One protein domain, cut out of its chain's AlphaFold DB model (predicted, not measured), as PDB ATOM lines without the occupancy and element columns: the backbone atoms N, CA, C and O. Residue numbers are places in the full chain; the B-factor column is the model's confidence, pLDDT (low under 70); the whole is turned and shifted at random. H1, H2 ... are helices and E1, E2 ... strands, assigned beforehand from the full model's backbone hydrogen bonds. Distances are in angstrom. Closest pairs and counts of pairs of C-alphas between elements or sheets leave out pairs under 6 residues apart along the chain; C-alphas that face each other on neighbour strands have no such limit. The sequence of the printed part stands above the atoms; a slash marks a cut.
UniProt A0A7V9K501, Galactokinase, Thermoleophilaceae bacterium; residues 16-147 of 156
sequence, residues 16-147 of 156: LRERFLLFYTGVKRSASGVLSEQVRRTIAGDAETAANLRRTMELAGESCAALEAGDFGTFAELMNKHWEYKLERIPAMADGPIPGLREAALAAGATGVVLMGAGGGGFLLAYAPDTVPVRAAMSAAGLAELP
ATOM      1  N   LEU A  16      -7.447   2.325 -50.581       90.50
ATOM      2  CA  LEU A  16      -6.551   1.237 -50.180       90.50
ATOM      3  C   LEU A  16      -5.594   0.848 -51.317       90.50
ATOM      4  O   LEU A  16      -4.421   0.605 -51.062       90.50
ATOM      5  N   ARG A  17      -6.064   0.815 -52.568       90.56
ATOM      6  CA  ARG A  17      -5.246   0.455 -53.741       90.56
ATOM      7  C   ARG A  17      -4.257   1.555 -54.117       90.56
ATOM      8  O   ARG A  17      -3.135   1.262 -54.509       90.56
ATOM      9  N   GLU A  18      -4.666   2.814 -53.994       92.31
ATOM     10  CA  GLU A  18      -3.868   3.958 -54.450       92.31
ATOM     11  C   GLU A  18      -2.819   4.429 -53.436       92.31
ATOM     12  O   GLU A  18      -1.785   4.977 -53.824       92.31
ATOM     13  N   ARG A  19      -3.097   4.267 -52.136       94.44
ATOM     14  CA  ARG A  19      -2.320   4.902 -51.054       94.44
ATOM     15  C   ARG A  19      -1.477   3.937 -50.234       94.44
ATOM     16  O   ARG A  19      -0.699   4.386 -49.390       94.44
ATOM     17  N   PHE A  20      -1.623   2.634 -50.464       95.44
ATOM     18  CA  PHE A  20      -0.777   1.623 -49.845       95.44
ATOM     19  C   PHE A  20       0.337   1.192 -50.782       95.44
ATOM     20  O   PHE A  20       0.135   0.959 -51.970       95.44
ATOM     21  N   LEU A  21       1.524   1.060 -50.208       95.88
ATOM     22  CA  LEU A  21       2.739   0.663 -50.896       95.88
ATOM     23  C   LEU A  21       3.304  -0.567 -50.197       95.88
ATOM     24  O   LEU A  21       3.563  -0.546 -48.990       95.88
ATOM     25  N   LEU A  22       3.491  -1.642 -50.958       95.94
ATOM     26  CA  LEU A  22       4.034  -2.899 -50.461       95.94
ATOM     27  C   LEU A  22       5.464  -3.067 -50.963       95.94
ATOM     28  O   LEU A  22       5.705  -3.093 -52.166       95.94
ATOM     29  N   PHE A  23       6.412  -3.246 -50.049       95.56
ATOM     30  CA  PHE A  23       7.819  -3.417 -50.401       95.56
ATOM     31  C   PHE A  23       8.379  -4.724 -49.861       95.56
ATOM     32  O   PHE A  23       8.176  -5.063 -48.694       95.56
ATOM     33  N   TYR A  24       9.148  -5.439 -50.681       92.81
ATOM     34  CA  TYR A  24       9.920  -6.581 -50.200       92.81
ATOM     35  C   TYR A  24      11.245  -6.113 -49.593       92.81
ATOM     36  O   TYR A  24      12.075  -5.509 -50.266       92.81
ATOM     37  N   THR A  25      11.467  -6.429 -48.317       89.94
ATOM     38  CA  THR A  25      12.651  -5.980 -47.560       89.94
ATOM     39  C   THR A  25      13.921  -6.779 -47.866       89.94
ATOM     40  O   THR A  25      14.993  -6.421 -47.391       89.94
ATOM     41  N   GLY A  26      13.821  -7.920 -48.561       86.50
ATOM     42  CA  GLY A  26      14.945  -8.849 -48.759       86.50
ATOM     43  C   GLY A  26      15.383  -9.609 -47.498       86.50
ATOM     44  O   GLY A  26      16.084 -10.619 -47.599       86.50
ATOM     45  N   VAL A  27      14.943  -9.185 -46.310       83.56
ATOM     46  CA  VAL A  27      15.291  -9.820 -45.038       83.56
ATOM     47  C   VAL A  27      14.537 -11.138 -44.894       83.56
ATOM     48  O   VAL A  27      13.305 -11.181 -44.884       83.56
ATOM     49  N   LYS A  28      15.299 -12.224 -44.746       74.19
ATOM     50  CA  LYS A  28      14.792 -13.570 -44.464       74.19
ATOM     51  C   LYS A  28      15.230 -13.984 -43.062       74.19
ATOM     52  O   LYS A  28      16.326 -14.508 -42.893       74.19
ATOM     53  N   ARG A  29      14.385 -13.768 -42.050       72.25
ATOM     54  CA  ARG A  29      14.519 -14.470 -40.761       72.25
ATOM     55  C   ARG A  29      13.473 -15.567 -40.653       72.25
ATOM     56  O   ARG A  29      12.423 -15.517 -41.290       72.25
ATOM     57  N   SER A  30      13.781 -16.562 -39.829       69.94
ATOM     58  CA  SER A  30      12.886 -17.681 -39.561       69.94
ATOM     59  C   SER A  30      11.605 -17.200 -38.871       69.94
ATOM     60  O   SER A  30      11.599 -16.924 -37.672       69.94
ATOM     61  N   ALA A  31      10.511 -17.118 -39.631       71.50
ATOM     62  CA  ALA A  31       9.181 -16.856 -39.085       71.50
ATOM     63  C   ALA A  31       8.743 -17.962 -38.109       71.50
ATOM     64  O   ALA A  31       8.054 -17.674 -37.132       71.50
ATOM     65  N   SER A  32       9.180 -19.208 -38.339       73.12
ATOM     66  CA  SER A  32       8.873 -20.331 -37.451       73.12
ATOM     67  C   SER A  32       9.535 -20.172 -36.086       73.12
ATOM     68  O   SER A  32       8.873 -20.392 -35.083       73.12
ATOM     69  N   GLY A  33      10.787 -19.705 -36.026       75.94
ATOM     70  CA  GLY A  33      11.473 -19.448 -34.755       75.94
ATOM     71  C   GLY A  33      10.776 -18.377 -33.913       75.94
ATOM     72  O   GLY A  33      10.534 -18.584 -32.726       75.94
ATOM     73  N   VAL A  34      10.384 -17.265 -34.546       78.00
ATOM     74  CA  VAL A  34       9.645 -16.180 -33.877       78.00
ATOM     75  C   VAL A  34       8.296 -16.673 -33.347       78.00
ATOM     76  O   VAL A  34       7.941 -16.412 -32.197       78.00
ATOM     77  N   LEU A  35       7.560 -17.435 -34.160       79.56
ATOM     78  CA  LEU A  35       6.256 -17.964 -33.771       79.56
ATOM     79  C   LEU A  35       6.364 -19.004 -32.648       79.56
ATOM     80  O   LEU A  35       5.579 -18.963 -31.703       79.56
ATOM     81  N   SER A  36       7.337 -19.917 -32.722       82.50
ATOM     82  CA  SER A  36       7.564 -20.930 -31.689       82.50
ATOM     83  C   SER A  36       7.878 -20.301 -30.335       82.50
ATOM     84  O   SER A  36       7.336 -20.747 -29.325       82.50
ATOM     85  N   GLU A  37       8.689 -19.244 -30.304       81.69
ATOM     86  CA  GLU A  37       8.994 -18.535 -29.061       81.69
ATOM     87  C   GLU A  37       7.762 -17.822 -28.490       81.69
ATOM     88  O   GLU A  37       7.472 -17.941 -27.298       81.69
ATOM     89  N   GLN A  38       6.974 -17.156 -29.340       80.38
ATOM     90  CA  GLN A  38       5.720 -16.525 -28.923       80.38
ATOM     91  C   GLN A  38       4.742 -17.547 -28.319       80.38
ATOM     92  O   GLN A  38       4.151 -17.301 -27.262       80.38
ATOM     93  N   VAL A  39       4.577 -18.705 -28.966       82.81
ATOM     94  CA  VAL A  39       3.726 -19.796 -28.470       82.81
ATOM     95  C   VAL A  39       4.246 -20.313 -27.131       82.81
ATOM     96  O   VAL A  39       3.469 -20.439 -26.187       82.81
ATOM     97  N   ARG A  40       5.559 -20.544 -27.012       86.56
ATOM     98  CA  ARG A  40       6.192 -21.016 -25.774       86.56
ATOM     99  C   ARG A  40       5.933 -20.064 -24.607       86.56
ATOM    100  O   ARG A  40       5.491 -20.522 -23.555       86.56
ATOM    101  N   ARG A  41       6.155 -18.756 -24.790       82.94
ATOM    102  CA  ARG A  41       5.900 -17.728 -23.760       82.94
ATOM    103  C   ARG A  41       4.426 -17.667 -23.364       82.94
ATOM    104  O   ARG A  41       4.111 -17.591 -22.180       82.94
ATOM    105  N   THR A  42       3.529 -17.776 -24.342       80.50
ATOM    106  CA  THR A  42       2.079 -17.774 -24.097       80.50
ATOM    107  C   THR A  42       1.647 -18.989 -23.270       80.50
ATOM    108  O   THR A  42       0.939 -18.830 -22.279       80.50
ATOM    109  N   ILE A  43       2.106 -20.196 -23.625       83.19
ATOM    110  CA  ILE A  43       1.798 -21.437 -22.888       83.19
ATOM    111  C   ILE A  43       2.401 -21.409 -21.478       83.19
ATOM    112  O   ILE A  43       1.788 -21.903 -20.537       83.19
ATOM    113  N   ALA A  44       3.575 -20.795 -21.317       86.00
ATOM    114  CA  ALA A  44       4.224 -20.618 -20.021       86.00
ATOM    115  C   ALA A  44       3.513 -19.603 -19.100       86.00
ATOM    116  O   ALA A  44       3.956 -19.410 -17.970       86.00
ATOM    117  N   GLY A  45       2.428 -18.963 -19.552       83.06
ATOM    118  CA  GLY A  45       1.663 -18.012 -18.748       83.06
ATOM    119  C   GLY A  45       2.332 -16.646 -18.603       83.06
ATOM    120  O   GLY A  45       2.065 -15.943 -17.629       83.06
ATOM    121  N   ASP A  46       3.191 -16.258 -19.549       89.75
ATOM    122  CA  ASP A  46       3.847 -14.949 -19.541       89.75
ATOM    123  C   ASP A  46       2.810 -13.818 -19.649       89.75
ATOM    124  O   ASP A  46       2.219 -13.574 -20.707       89.75
ATOM    125  N   ALA A  47       2.568 -13.136 -18.526       89.62
ATOM    126  CA  ALA A  47       1.511 -12.135 -18.404       89.62
ATOM    127  C   ALA A  47       1.708 -10.952 -19.365       89.62
ATOM    128  O   ALA A  47       0.725 -10.411 -19.878       89.62
ATOM    129  N   GLU A  48       2.962 -10.587 -19.640       89.56
ATOM    130  CA  GLU A  48       3.325  -9.523 -20.575       89.56
ATOM    131  C   GLU A  48       2.969  -9.900 -22.017       89.56
ATOM    132  O   GLU A  48       2.239  -9.157 -22.678       89.56
ATOM    133  N   THR A  49       3.387 -11.085 -22.483       88.25
ATOM    134  CA  THR A  49       3.011 -11.598 -23.813       88.25
ATOM    135  C   THR A  49       1.494 -11.677 -23.955       88.25
ATOM    136  O   THR A  49       0.942 -11.212 -24.952       88.25
ATOM    137  N   ALA A  50       0.794 -12.204 -22.947       89.44
ATOM    138  CA  ALA A  50      -0.663 -12.296 -22.977       89.44
ATOM    139  C   ALA A  50      -1.335 -10.911 -23.044       89.44
ATOM    140  O   ALA A  50      -2.304 -10.730 -23.782       89.44
ATOM    141  N   ALA A  51      -0.824  -9.921 -22.305       92.75
ATOM    142  CA  ALA A  51      -1.328  -8.550 -22.352       92.75
ATOM    143  C   ALA A  51      -1.064  -7.875 -23.704       92.75
ATOM    144  O   ALA A  51      -1.947  -7.202 -24.230       92.75
ATOM    145  N   ASN A  52       0.118  -8.068 -24.286       94.44
ATOM    146  CA  ASN A  52       0.461  -7.549 -25.610       94.44
ATOM    147  C   ASN A  52      -0.422  -8.170 -26.715       94.44
ATOM    148  O   ASN A  52      -0.905  -7.457 -27.598       94.44
ATOM    149  N   LEU A  53      -0.718  -9.474 -26.638       91.88
ATOM    150  CA  LEU A  53      -1.635 -10.139 -27.570       91.88
ATOM    151  C   LEU A  53      -3.075  -9.618 -27.447       91.88
ATOM    152  O   LEU A  53      -3.720  -9.405 -28.473       91.88
ATOM    153  N   ARG A  54      -3.562  -9.345 -26.228       93.94
ATOM    154  CA  ARG A  54      -4.873  -8.698 -26.023       93.94
ATOM    155  C   ARG A  54      -4.925  -7.304 -26.653       93.94
ATOM    156  O   ARG A  54      -5.823  -7.041 -27.441       93.94
ATOM    157  N   ARG A  55      -3.906  -6.471 -26.417       95.50
ATOM    158  CA  ARG A  55      -3.778  -5.148 -27.054       95.50
ATOM    159  C   ARG A  55      -3.730  -5.233 -28.585       95.50
ATOM    160  O   ARG A  55      -4.298  -4.399 -29.280       95.50
ATOM    161  N   THR A  56      -3.079  -6.264 -29.129       94.69
ATOM    162  CA  THR A  56      -3.055  -6.514 -30.582       94.69
ATOM    163  C   THR A  56      -4.446  -6.888 -31.116       94.69
ATOM    164  O   THR A  56      -4.807  -6.476 -32.217       94.69
ATOM    165  N   MET A  57      -5.244  -7.639 -30.349       94.81
ATOM    166  CA  MET A  57      -6.633  -7.959 -30.700       94.81
ATOM    167  C   MET A  57      -7.524  -6.709 -30.693       94.81
ATOM    168  O   MET A  57      -8.325  -6.528 -31.606       94.81
ATOM    169  N   GLU A  58      -7.361  -5.840 -29.697       96.56
ATOM    170  CA  GLU A  58      -8.078  -4.560 -29.601       96.56
ATOM    171  C   GLU A  58      -7.764  -3.661 -30.806       96.56
ATOM    172  O   GLU A  58      -8.687  -3.224 -31.495       96.56
ATOM    173  N   LEU A  59      -6.477  -3.516 -31.159       96.69
ATOM    174  CA  LEU A  59      -6.057  -2.798 -32.371       96.69
ATOM    175  C   LEU A  59      -6.714  -3.342 -33.640       96.69
ATOM    176  O   LEU A  59      -7.028  -2.563 -34.536       96.69
ATOM    177  N   ALA A  60      -6.900  -4.660 -33.753       95.25
ATOM    178  CA  ALA A  60      -7.554  -5.247 -34.918       95.25
ATOM    179  C   ALA A  60      -9.027  -4.816 -35.011       95.25
ATOM    180  O   ALA A  60      -9.491  -4.478 -36.096       95.25
ATOM    181  N   GLY A  61      -9.741  -4.764 -33.882       96.44
ATOM    182  CA  GLY A  61     -11.113  -4.252 -33.825       96.44
ATOM    183  C   GLY A  61     -11.205  -2.774 -34.212       96.44
ATOM    184  O   GLY A  61     -12.029  -2.411 -35.052       96.44
ATOM    185  N   GLU A  62     -10.315  -1.943 -33.666       97.69
ATOM    186  CA  GLU A  62     -10.210  -0.516 -34.016       97.69
ATOM    187  C   GLU A  62      -9.861  -0.319 -35.498       97.69
ATOM    188  O   GLU A  62     -10.425   0.547 -36.163       97.69
ATOM    189  N   SER A  63      -8.985  -1.169 -36.040       97.06
ATOM    190  CA  SER A  63      -8.582  -1.135 -37.449       97.06
ATOM    191  C   SER A  63      -9.754  -1.444 -38.376       97.06
ATOM    192  O   SER A  63      -9.928  -0.762 -39.384       97.06
ATOM    193  N   CYS A  64     -10.580  -2.438 -38.033       96.31
ATOM    194  CA  CYS A  64     -11.799  -2.746 -38.780       96.31
ATOM    195  C   CYS A  64     -12.754  -1.548 -38.795       96.31
ATOM    196  O   CYS A  64     -13.188  -1.140 -39.868       96.31
ATOM    197  N   ALA A  65     -13.021  -0.952 -37.629       97.00
ATOM    198  CA  ALA A  65     -13.914   0.199 -37.522       97.00
ATOM    199  C   ALA A  65     -13.396   1.413 -38.314       97.00
ATOM    200  O   ALA A  65     -14.170   2.069 -39.008       97.00
ATOM    201  N   ALA A  66     -12.087   1.686 -38.258       97.31
ATOM    202  CA  ALA A  66     -11.465   2.770 -39.016       97.31
ATOM    203  C   ALA A  66     -11.598   2.560 -40.533       97.31
ATOM    204  O   ALA A  66     -11.947   3.492 -41.254       97.31
ATOM    205  N   LEU A  67     -11.385   1.333 -41.024       95.75
ATOM    206  CA  LEU A  67     -11.554   1.008 -42.444       95.75
ATOM    207  C   LEU A  67     -13.017   1.102 -42.895       95.75
ATOM    208  O   LEU A  67     -13.290   1.711 -43.927       95.75
ATOM    209  N   GLU A  68     -13.959   0.556 -42.123       96.31
ATOM    210  CA  GLU A  68     -15.400   0.639 -42.421       96.31
ATOM    211  C   GLU A  68     -15.885   2.103 -42.446       96.31
ATOM    212  O   GLU A  68     -16.736   2.466 -43.257       96.31
ATOM    213  N   ALA A  69     -15.280   2.979 -41.635       96.56
ATOM    214  CA  ALA A  69     -15.540   4.419 -41.640       96.56
ATOM    215  C   ALA A  69     -14.762   5.212 -42.714       96.56
ATOM    216  O   ALA A  69     -15.014   6.405 -42.888       96.56
ATOM    217  N   GLY A  70     -13.805   4.594 -43.419       95.50
ATOM    218  CA  GLY A  70     -12.899   5.286 -44.348       95.50
ATOM    219  C   GLY A  70     -11.888   6.226 -43.673       95.50
ATOM    220  O   GLY A  70     -11.292   7.076 -44.336       95.50
ATOM    221  N   ASP A  71     -11.677   6.086 -42.361       96.81
ATOM    222  CA  ASP A  71     -10.746   6.895 -41.575       96.81
ATOM    223  C   ASP A  71      -9.323   6.324 -41.644       96.81
ATOM    224  O   ASP A  71      -8.825   5.621 -40.757       96.81
ATOM    225  N   PHE A  72      -8.640   6.653 -42.735       96.06
ATOM    226  CA  PHE A  72      -7.255   6.245 -42.931       96.06
ATOM    227  C   PHE A  72      -6.255   6.951 -42.014       96.06
ATOM    228  O   PHE A  72      -5.150   6.440 -41.840       96.06
ATOM    229  N   GLY A  73      -6.615   8.100 -41.431       96.56
ATOM    230  CA  GLY A  73      -5.765   8.781 -40.456       96.56
ATOM    231  C   GLY A  73      -5.615   7.917 -39.210       96.56
ATOM    232  O   GLY A  73      -4.505   7.510 -38.864       96.56
ATOM    233  N   THR A  74      -6.751   7.527 -38.627       97.81
ATOM    234  CA  THR A  74      -6.779   6.591 -37.498       97.81
ATOM    235  C   THR A  74      -6.151   5.253 -37.878       97.81
ATOM    236  O   THR A  74      -5.305   4.744 -37.145       97.81
ATOM    237  N   PHE A  75      -6.479   4.688 -39.044       97.69
ATOM    238  CA  PHE A  75      -5.888   3.416 -39.471       97.69
ATOM    239  C   PHE A  75      -4.350   3.465 -39.543       97.69
ATOM    240  O   PHE A  75      -3.677   2.543 -39.078       97.69
ATOM    241  N   ALA A  76      -3.777   4.553 -40.062       97.69
ATOM    242  CA  ALA A  76      -2.331   4.743 -40.139       97.69
ATOM    243  C   ALA A  76      -1.671   4.821 -38.750       97.69
ATOM    244  O   ALA A  76      -0.622   4.212 -38.519       97.69
ATOM    245  N   GLU A  77      -2.307   5.497 -37.791       98.00
ATOM    246  CA  GLU A  77      -1.849   5.511 -36.398       98.00
ATOM    247  C   GLU A  77      -1.872   4.109 -35.774       98.00
ATOM    248  O   GLU A  77      -0.930   3.715 -35.079       98.00
ATOM    249  N   LEU A  78      -2.919   3.324 -36.051       98.25
ATOM    250  CA  LEU A  78      -3.044   1.943 -35.582       98.25
ATOM    251  C   LEU A  78      -1.961   1.035 -36.186       98.25
ATOM    252  O   LEU A  78      -1.418   0.188 -35.473       98.25
ATOM    253  N   MET A  79      -1.574   1.242 -37.452       97.81
ATOM    254  CA  MET A  79      -0.428   0.547 -38.062       97.81
ATOM    255  C   MET A  79       0.867   0.811 -37.288       97.81
ATOM    256  O   MET A  79       1.616  -0.128 -36.997       97.81
ATOM    257  N   ASN A  80       1.116   2.067 -36.908       97.94
ATOM    258  CA  ASN A  80       2.307   2.433 -36.142       97.94
ATOM    259  C   ASN A  80       2.277   1.828 -34.733       97.94
ATOM    260  O   ASN A  80       3.271   1.248 -34.302       97.94
ATOM    261  N   LYS A  81       1.131   1.864 -34.041       97.62
ATOM    262  CA  LYS A  81       0.966   1.189 -32.738       97.62
ATOM    263  C   LYS A  81       1.208  -0.317 -32.843       97.62
ATOM    264  O   LYS A  81       1.855  -0.904 -31.981       97.62
ATOM    265  N   HIS A  82       0.734  -0.950 -33.916       96.44
ATOM    266  CA  HIS A  82       0.978  -2.371 -34.155       96.44
ATOM    267  C   HIS A  82       2.476  -2.655 -34.344       96.44
ATOM    268  O   HIS A  82       2.981  -3.647 -33.817       96.44
ATOM    269  N   TRP A  83       3.216  -1.791 -35.043       95.44
ATOM    270  CA  TRP A  83       4.674  -1.907 -35.118       95.44
ATOM    271  C   TRP A  83       5.320  -1.904 -33.720       95.44
ATOM    272  O   TRP A  83       6.094  -2.815 -33.421       95.44
ATOM    273  N   GLU A  84       4.944  -0.970 -32.842       95.50
ATOM    274  CA  GLU A  84       5.476  -0.909 -31.470       95.50
ATOM    275  C   GLU A  84       5.152  -2.183 -30.673       95.50
ATOM    276  O   GLU A  84       6.031  -2.798 -30.068       95.50
ATOM    277  N   TYR A  85       3.914  -2.679 -30.752       94.62
ATOM    278  CA  TYR A  85       3.544  -3.930 -30.080       94.62
ATOM    279  C   TYR A  85       4.284  -5.148 -30.638       94.62
ATOM    280  O   TYR A  85       4.544  -6.100 -29.896       94.62
ATOM    281  N   LYS A  86       4.639  -5.143 -31.930       91.69
ATOM    282  CA  LYS A  86       5.511  -6.175 -32.504       91.69
ATOM    283  C   LYS A  86       6.937  -6.063 -31.978       91.69
ATOM    284  O   LYS A  86       7.517  -7.111 -31.713       91.69
ATOM    285  N   LEU A  87       7.480  -4.857 -31.794       91.31
ATOM    286  CA  LEU A  87       8.804  -4.664 -31.189       91.31
ATOM    287  C   LEU A  87       8.852  -5.191 -29.752       91.31
ATOM    288  O   LEU A  87       9.773  -5.933 -29.422       91.31
ATOM    289  N   GLU A  88       7.842  -4.890 -28.929       91.00
ATOM    290  CA  GLU A  88       7.733  -5.422 -27.558       91.00
ATOM    291  C   GLU A  88       7.787  -6.959 -27.543       91.00
ATOM    292  O   GLU A  88       8.468  -7.581 -26.726       91.00
ATOM    293  N   ARG A  89       7.071  -7.594 -28.476       87.62
ATOM    294  CA  ARG A  89       6.966  -9.054 -28.548       87.62
ATOM    295  C   ARG A  89       8.180  -9.708 -29.206       87.62
ATOM    296  O   ARG A  89       8.495 -10.859 -28.901       87.62
ATOM    297  N   ILE A  90       8.840  -8.994 -30.117       86.81
ATOM    298  CA  ILE A  90       9.941  -9.482 -30.949       86.81
ATOM    299  C   ILE A  90      11.058  -8.425 -30.946       86.81
ATOM    300  O   ILE A  90      11.264  -7.743 -31.954       86.81
ATOM    301  N   PRO A  91      11.830  -8.306 -29.848       86.38
ATOM    302  CA  PRO A  91      12.871  -7.283 -29.732       86.38
ATOM    303  C   PRO A  91      13.902  -7.329 -30.865       86.38
ATOM    304  O   PRO A  91      14.357  -6.292 -31.328       86.38
ATOM    305  N   ALA A  92      14.190  -8.523 -31.398       83.19
ATOM    306  CA  ALA A  92      15.096  -8.704 -32.532       83.19
ATOM    307  C   ALA A  92      14.659  -7.948 -33.803       83.19
ATOM    308  O   ALA A  92      15.469  -7.738 -34.706       83.19
ATOM    309  N   MET A  93      13.388  -7.543 -33.927       85.25
ATOM    310  CA  MET A  93      12.915  -6.705 -35.036       85.25
ATOM    311  C   MET A  93      13.527  -5.291 -35.001       85.25
ATOM    312  O   MET A  93      13.634  -4.669 -36.056       85.25
ATOM    313  N   ALA A  94      13.991  -4.825 -33.834       85.44
ATOM    314  CA  ALA A  94      14.754  -3.583 -33.688       85.44
ATOM    315  C   ALA A  94      16.166  -3.667 -34.301       85.44
ATOM    316  O   ALA A  94      16.806  -2.641 -34.519       85.44
ATOM    317  N   ASP A  95      16.647  -4.876 -34.604       83.06
ATOM    318  CA  ASP A  95      17.962  -5.091 -35.195       83.06
ATOM    319  C   ASP A  95      17.887  -5.220 -36.721       83.06
ATOM    320  O   ASP A  95      17.003  -5.886 -37.275       83.06
ATOM    321  N   GLY A  96      18.911  -4.718 -37.411       86.00
ATOM    322  CA  GLY A  96      19.078  -4.866 -38.860       86.00
ATOM    323  C   GLY A  96      18.473  -3.709 -39.664       86.00
ATOM    324  O   GLY A  96      18.305  -2.615 -39.136       86.00
ATOM    325  N   PRO A  97      18.177  -3.910 -40.963       90.62
ATOM    326  CA  PRO A  97      17.829  -2.798 -41.848       90.62
ATOM    327  C   PRO A  97      16.367  -2.334 -41.725       90.62
ATOM    328  O   PRO A  97      16.054  -1.222 -42.136       90.62
ATOM    329  N   ILE A  98      15.462  -3.153 -41.172       91.88
ATOM    330  CA  ILE A  98      14.010  -2.889 -41.202       91.88
ATOM    331  C   ILE A  98      13.625  -1.584 -40.481       91.88
ATOM    332  O   ILE A  98      12.874  -0.810 -41.077       91.88
ATOM    333  N   PRO A  99      14.123  -1.274 -39.265       94.12
ATOM    334  CA  PRO A  99      13.816   0.005 -38.620       94.12
ATOM    335  C   PRO A  99      14.262   1.207 -39.458       94.12
ATOM    336  O   PRO A  99      13.497   2.148 -39.624       94.12
ATOM    337  N   GLY A 100      15.449   1.146 -40.073       95.44
ATOM    338  CA  GLY A 100      15.937   2.213 -40.953       95.44
ATOM    339  C   GLY A 100      15.061   2.416 -42.193       95.44
ATOM    340  O   GLY A 100      14.807   3.550 -42.588       95.44
ATOM    341  N   LEU A 101      14.543   1.330 -42.772       95.69
ATOM    342  CA  LEU A 101      13.602   1.388 -43.897       95.69
ATOM    343  C   LEU A 101      12.265   2.013 -43.494       95.69
ATOM    344  O   LEU A 101      11.716   2.825 -44.237       95.69
ATOM    345  N   ARG A 102      11.760   1.673 -42.303       96.50
ATOM    346  CA  ARG A 102      10.562   2.306 -41.746       96.50
ATOM    347  C   ARG A 102      10.763   3.807 -41.558       96.50
ATOM    348  O   ARG A 102       9.932   4.578 -42.027       96.50
ATOM    349  N   GLU A 103      11.857   4.215 -40.924       97.44
ATOM    350  CA  GLU A 103      12.153   5.635 -40.705       97.44
ATOM    351  C   GLU A 103      12.307   6.394 -42.025       97.44
ATOM    352  O   GLU A 103      11.778   7.494 -42.165       97.44
ATOM    353  N   ALA A 104      12.943   5.793 -43.034       97.94
ATOM    354  CA  ALA A 104      13.030   6.388 -44.365       97.94
ATOM    355  C   ALA A 104      11.647   6.581 -45.016       97.94
ATOM    356  O   ALA A 104      11.422   7.594 -45.676       97.94
ATOM    357  N   ALA A 105      10.706   5.652 -44.819       98.12
ATOM    358  CA  ALA A 105       9.345   5.778 -45.344       98.12
ATOM    359  C   ALA A 105       8.566   6.889 -44.630       98.12
ATOM    360  O   ALA A 105       7.927   7.709 -45.290       98.12
ATOM    361  N   LEU A 106       8.659   6.950 -43.298       98.25
ATOM    362  CA  LEU A 106       8.030   7.998 -42.489       98.25
ATOM    363  C   LEU A 106       8.593   9.384 -42.832       98.25
ATOM    364  O   LEU A 106       7.833  10.319 -43.070       98.25
ATOM    365  N   ALA A 107       9.917   9.506 -42.951       98.38
ATOM    366  CA  ALA A 107      10.581  10.749 -43.343       98.38
ATOM    367  C   ALA A 107      10.189  11.214 -44.757       98.38
ATOM    368  O   ALA A 107      10.212  12.409 -45.042       98.38
ATOM    369  N   ALA A 108       9.806  10.281 -45.630       98.25
ATOM    370  CA  ALA A 108       9.314  10.564 -46.971       98.25
ATOM    371  C   ALA A 108       7.800  10.855 -47.029       98.25
ATOM    372  O   ALA A 108       7.271  11.063 -48.116       98.25
ATOM    373  N   GLY A 109       7.093  10.886 -45.896       97.94
ATOM    374  CA  GLY A 109       5.678  11.268 -45.835       97.94
ATOM    375  C   GLY A 109       4.692  10.108 -45.692       97.94
ATOM    376  O   GLY A 109       3.483  10.336 -45.762       97.94
ATOM    377  N   ALA A 110       5.165   8.879 -45.454       98.31
ATOM    378  CA  ALA A 110       4.275   7.831 -44.967       98.31
ATOM    379  C   ALA A 110       3.756   8.203 -43.572       98.31
ATOM    380  O   ALA A 110       4.513   8.659 -42.717       98.31
ATOM    381  N   THR A 111       2.468   7.985 -43.328       97.94
ATOM    382  CA  THR A 111       1.844   8.241 -42.021       97.94
ATOM    383  C   THR A 111       1.564   6.955 -41.250       97.94
ATOM    384  O   THR A 111       1.355   7.009 -40.041       97.94
ATOM    385  N   GLY A 112       1.616   5.793 -41.907       98.06
ATOM    386  CA  GLY A 112       1.498   4.481 -41.269       98.06
ATOM    387  C   GLY A 112       2.465   3.488 -41.894       98.06
ATOM    388  O   GLY A 112       2.467   3.326 -43.111       98.06
ATOM    389  N   VAL A 113       3.293   2.815 -41.095       97.50
ATOM    390  CA  VAL A 113       4.255   1.826 -41.605       97.50
ATOM    391  C   VAL A 113       4.332   0.626 -40.670       97.50
ATOM    392  O   VAL A 113       4.620   0.766 -39.480       97.50
ATOM    393  N   VAL A 114       4.117  -0.573 -41.218       95.38
ATOM    394  CA  VAL A 114       4.125  -1.820 -40.445       95.38
ATOM    395  C   VAL A 114       4.813  -2.957 -41.201       95.38
ATOM    396  O   VAL A 114       4.685  -3.105 -42.416       95.38
ATOM    397  N   LEU A 115       5.545  -3.799 -40.467       93.44
ATOM    398  CA  LEU A 115       6.091  -5.046 -40.998       93.44
ATOM    399  C   LEU A 115       4.995  -6.108 -41.036       93.44
ATOM    400  O   LEU A 115       4.379  -6.414 -40.011       93.44
ATOM    401  N   MET A 116       4.778  -6.715 -42.194       90.75
ATOM    402  CA  MET A 116       3.780  -7.761 -42.386       90.75
ATOM    403  C   MET A 116       4.300  -9.131 -41.937       90.75
ATOM    404  O   MET A 116       5.496  -9.415 -41.936       90.75
ATOM    405  N   GLY A 117       3.377 -10.005 -41.533       85.38
ATOM    406  CA  GLY A 117       3.699 -11.355 -41.066       85.38
ATOM    407  C   GLY A 117       4.272 -11.410 -39.647       85.38
ATOM    408  O   GLY A 117       4.064 -10.510 -38.827       85.38
ATOM    409  N   ALA A 118       4.981 -12.505 -39.352       76.19
ATOM    410  CA  ALA A 118       5.401 -12.882 -38.001       76.19
ATOM    411  C   ALA A 118       6.491 -11.988 -37.379       76.19
ATOM    412  O   ALA A 118       6.800 -12.192 -36.218       76.19
ATOM    413  N   GLY A 119       7.058 -11.012 -38.103       66.31
ATOM    414  CA  GLY A 119       7.970 -10.013 -37.520       66.31
ATOM    415  C   GLY A 119       9.475 -10.289 -37.658       66.31
ATOM    416  O   GLY A 119      10.266  -9.830 -36.843       66.31
ATOM    417  N   GLY A 120       9.899 -11.031 -38.688       64.56
ATOM    418  CA  GLY A 120      11.314 -11.349 -38.949       64.56
ATOM    419  C   GLY A 120      11.882 -10.799 -40.266       64.56
ATOM    420  O   GLY A 120      13.038 -11.050 -40.590       64.56
ATOM    421  N   GLY A 121      11.083 -10.097 -41.060       76.94
ATOM    422  CA  GLY A 121      11.417  -9.707 -42.430       76.94
ATOM    423  C   GLY A 121      10.211  -9.885 -43.337       76.94
ATOM    424  O   GLY A 121       9.076  -9.873 -42.864       76.94
ATOM    425  N   GLY A 122      10.448 -10.075 -44.632       87.00
ATOM    426  CA  GLY A 122       9.371 -10.173 -45.613       87.00
ATOM    427  C   GLY A 122       8.973  -8.798 -46.128       87.00
ATOM    428  O   GLY A 122       9.789  -8.148 -46.783       87.00
ATOM    429  N   PHE A 123       7.742  -8.369 -45.858       92.50
ATOM    430  CA  PHE A 123       7.151  -7.207 -46.517       92.50
ATOM    431  C   PHE A 123       6.896  -6.049 -45.562       92.50
ATOM    432  O   PHE A 123       6.337  -6.249 -44.485       92.50
ATOM    433  N   LEU A 124       7.261  -4.844 -45.984       94.38
ATOM    434  CA  LEU A 124       6.890  -3.602 -45.323       94.38
ATOM    435  C   LEU A 124       5.676  -3.021 -46.050       94.38
ATOM    436  O   LEU A 124       5.716  -2.857 -47.269       94.38
ATOM    437  N   LEU A 125       4.611  -2.740 -45.309       95.94
ATOM    438  CA  LEU A 125       3.430  -2.060 -45.822       95.94
ATOM    439  C   LEU A 125       3.450  -0.621 -45.313       95.94
ATOM    440  O   LEU A 125       3.509  -0.397 -44.101       95.94
ATOM    441  N   ALA A 126       3.406   0.335 -46.235       97.50
ATOM    442  CA  ALA A 126       3.354   1.756 -45.932       97.50
ATOM    443  C   ALA A 126       2.050   2.362 -46.457       97.50
ATOM    444  O   ALA A 126       1.604   2.024 -47.549       97.50
ATOM    445  N   TYR A 127       1.472   3.270 -45.685       97.56
ATOM    446  CA  TYR A 127       0.372   4.135 -46.077       97.56
ATOM    447  C   TYR A 127       0.872   5.574 -46.157       97.56
ATOM    448  O   TYR A 127       1.517   6.059 -45.221       97.56
ATOM    449  N   ALA A 128       0.557   6.258 -47.255       97.06
ATOM    450  CA  ALA A 128       0.906   7.657 -47.452       97.06
ATOM    451  C   ALA A 128      -0.196   8.395 -48.230       97.06
ATOM    452  O   ALA A 128      -0.676   7.873 -49.240       97.06
ATOM    453  N   PRO A 129      -0.579   9.621 -47.825       94.31
ATOM    454  CA  PRO A 129      -1.462  10.467 -48.628       94.31
ATOM    455  C   PRO A 129      -0.872  10.809 -50.003       94.31
ATOM    456  O   PRO A 129      -1.608  10.862 -50.984       94.31
ATOM    457  N   ASP A 130       0.450  11.007 -50.065       96.12
ATOM    458  CA  ASP A 130       1.222  11.134 -51.301       96.12
ATOM    459  C   ASP A 130       2.252  10.001 -51.376       96.12
ATOM    460  O   ASP A 130       3.163   9.899 -50.553       96.12
ATOM    461  N   THR A 131       2.094   9.124 -52.367       96.44
ATOM    462  CA  THR A 131       2.943   7.939 -52.521       96.44
ATOM    463  C   THR A 131       4.234   8.210 -53.283       96.44
ATOM    464  O   THR A 131       5.160   7.399 -53.211       96.44
ATOM    465  N   VAL A 132       4.329   9.323 -54.018       97.25
ATOM    466  CA  VAL A 132       5.462   9.589 -54.916       97.25
ATOM    467  C   VAL A 132       6.783   9.725 -54.148       97.25
ATOM    468  O   VAL A 132       7.739   9.032 -54.518       97.25
ATOM    469  N   PRO A 133       6.876  10.525 -53.066       98.12
ATOM    470  CA  PRO A 133       8.131  10.674 -52.339       98.12
ATOM    471  C   PRO A 133       8.519   9.389 -51.597       98.12
ATOM    472  O   PRO A 133       9.695   9.025 -51.575       98.12
ATOM    473  N   VAL A 134       7.539   8.652 -51.063       98.06
ATOM    474  CA  VAL A 134       7.774   7.370 -50.381       98.06
ATOM    475  C   VAL A 134       8.325   6.330 -51.353       98.06
ATOM    476  O   VAL A 134       9.332   5.689 -51.058       98.06
ATOM    477  N   ARG A 135       7.735   6.206 -52.549       97.06
ATOM    478  CA  ARG A 135       8.232   5.315 -53.607       97.06
ATOM    479  C   ARG A 135       9.671   5.655 -53.999       97.06
ATOM    480  O   ARG A 135      10.504   4.756 -54.097       97.06
ATOM    481  N   ALA A 136       9.976   6.941 -54.176       97.62
ATOM    482  CA  ALA A 136      11.327   7.395 -54.499       97.62
ATOM    483  C   ALA A 136      12.330   7.064 -53.379       97.62
ATOM    484  O   ALA A 136      13.400   6.521 -53.656       97.62
ATOM    485  N   ALA A 137      11.972   7.325 -52.119       98.00
ATOM    486  CA  ALA A 137      12.819   7.033 -50.965       98.00
ATOM    487  C   ALA A 137      13.079   5.529 -50.797       98.00
ATOM    488  O   ALA A 137      14.220   5.119 -50.581       98.00
ATOM    489  N   MET A 138      12.049   4.691 -50.948       97.44
ATOM    490  CA  MET A 138      12.194   3.234 -50.854       97.44
ATOM    491  C   MET A 138      13.028   2.668 -52.005       97.44
ATOM    492  O   MET A 138      13.887   1.817 -51.777       97.44
ATOM    493  N   SER A 139      12.846   3.182 -53.224       96.31
ATOM    494  CA  SER A 139      13.675   2.802 -54.371       96.31
ATOM    495  C   SER A 139      15.145   3.190 -54.165       96.31
ATOM    496  O   SER A 139      16.031   2.369 -54.400       96.31
ATOM    497  N   ALA A 140      15.415   4.390 -53.640       96.25
ATOM    498  CA  ALA A 140      16.768   4.828 -53.289       96.25
ATOM    499  C   ALA A 140      17.398   3.974 -52.172       96.25
ATOM    500  O   ALA A 140      18.610   3.761 -52.167       96.25
ATOM    501  N   ALA A 141      16.580   3.436 -51.264       95.00
ATOM    502  CA  ALA A 141      16.993   2.468 -50.249       95.00
ATOM    503  C   ALA A 141      17.162   1.029 -50.792       95.00
ATOM    504  O   ALA A 141      17.483   0.117 -50.030       95.00
ATOM    505  N   GLY A 142      16.966   0.812 -52.098       93.88
ATOM    506  CA  GLY A 142      17.158  -0.475 -52.766       93.88
ATOM    507  C   GLY A 142      15.969  -1.432 -52.666       93.88
ATOM    508  O   GLY A 142      16.133  -2.625 -52.929       93.88
ATOM    509  N   LEU A 143      14.784  -0.951 -52.280       94.44
ATOM    510  CA  LEU A 143      13.579  -1.776 -52.196       94.44
ATOM    511  C   LEU A 143      12.828  -1.773 -53.527       94.44
ATOM    512  O   LEU A 143      12.690  -0.746 -54.190       94.44
ATOM    513  N   ALA A 144      12.290  -2.940 -53.873       87.19
ATOM    514  CA  ALA A 144      11.335  -3.083 -54.960       87.19
ATOM    515  C   ALA A 144       9.910  -2.998 -54.403       87.19
ATOM    516  O   ALA A 144       9.541  -3.755 -53.496       87.19
ATOM    517  N   GLU A 145       9.124  -2.078 -54.958       94.38
ATOM    518  CA  GLU A 145       7.674  -2.058 -54.779       94.38
ATOM    519  C   GLU A 145       7.067  -3.265 -55.491       94.38
ATOM    520  O   GLU A 145       7.472  -3.631 -56.598       94.38
ATOM    521  N   LEU A 146       6.094  -3.887 -54.842       92.75
ATOM    522  CA  LEU A 146       5.288  -4.943 -55.422       92.75
ATOM    523  C   LEU A 146       3.900  -4.401 -55.743       92.75
ATOM    524  O   LEU A 146       3.349  -3.651 -54.932       92.75
ATOM    525  N   PRO A 147       3.305  -4.816 -56.876       85.94
ATOM    526  CA  PRO A 147       1.905  -4.544 -57.143       85.94
ATOM    527  C   PRO A 147       1.052  -5.036 -55.974       85.94
ATOM    528  O   PRO A 147       1.204  -6.173 -55.518       85.94
TER     529      PRO A 147
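Overview. This is residues 16 to 147 of the 156 residues of the protein "Galactokinase" of Thermoleophilaceae bacterium (UniProt A0A7V9K501). Start from a small four-stranded sheet with two helices, H6 and H7, over one face and no named helix over the other; a long helical hairpin, H3 and H4, extends this slab sideways, with H4 beside edge strand E2 and H3 beyond it. On the side away from the sheet, H2 meets H3 as a V near their link. The printed part has 132 residues with seven named helices and four named strands, in the order H1 E1 H2 H3 H4 H5 H6 E2 E3 H7 E4; the sheet runs E2 E3 E1 E4, antiparallel throughout. It is mixed, helices and strands, and compact, with a radius of gyration of the C-alphas of 15.1 A and spans of 46 by 34 by 22 A.

Arrangement. Look first at inner strands E3, residues 123 to 127, and E1, residues 20 to 24, antiparallel, with N 21 and O 126 within hydrogen-bond range at 2.8 A. E2, residues 112 to 115, forms a hairpin with E3, where N 127 and O 112 are 2.8 A apart. At the other edge E4, residues 144 to 146, is antiparallel to E1, with N 146 and O 22 at 2.8 A. H6, residues 97 to 107, lies over E2 and E3 at a height over the sheet of 9.4 A; its closest C-alphas to E2 are Arg 102 and Val 113, 6.3 A. H7, residues 131 to 140, lies over E1 on the same face at 8.9 A, giving two layers, helices on one face of a sheet. H6 and H7 touch, closest at the C-alphas of Ala 105 and Val 134, 5.5 A, opposite ways at a tilt of 36 degrees, only just steep. E3, H7 and E4 form a split strand-helix-strand unit, two strands running the same way with E1 between them; its crossover is right-handed. H4, residues 72 to 89, is on the sheet but only just at the sheet's level, height 3.8 A; the C-alphas of Ala 76 and Gly 112, its closest to E2, are 4.0 A apart. H3, residues 47 to 68, makes a helical hairpin with H4 at a shallow tilt of 15 degrees, closest at the C-alphas of Ala 66 and Phe 75, 5.6 A. H2, residues 31 to 43, touches H3 with residues 38 to 42 alone, at a steep tilt of 64 degrees; the closest C-alphas are Thr 42 and Ala 50, 6.2 A. Every O i to N i+4 pair is within hydrogen-bond range in H2, H3, H4, H6 and H7.

Along the chain. Find C-alpha 16 at (-6.551, 1.237, -50.180), where H1, residues 16 to 19, begins. H2 is 18.4 A long; H3 runs 32.0 A from C-alpha 47 at (1.511, -12.135, -18.404), and H4 25.4 A. H5, residues 91 to 94, follows, then H6, 15.4 A; H7 is 14.2 A, E1 13.5 A and E3 13.2 A. E4 ends at C-alpha 146, (5.288, -4.943, -55.422).

Size, cuts and confidence. The C-alphas of Ala 44 and Val 132, the two farthest apart, are 46.2 A apart. The printed part has no cut, and no link is long. Mean pLDDT of the printed part is 91.4; residue 30 and residues 119 to 120 are under 70.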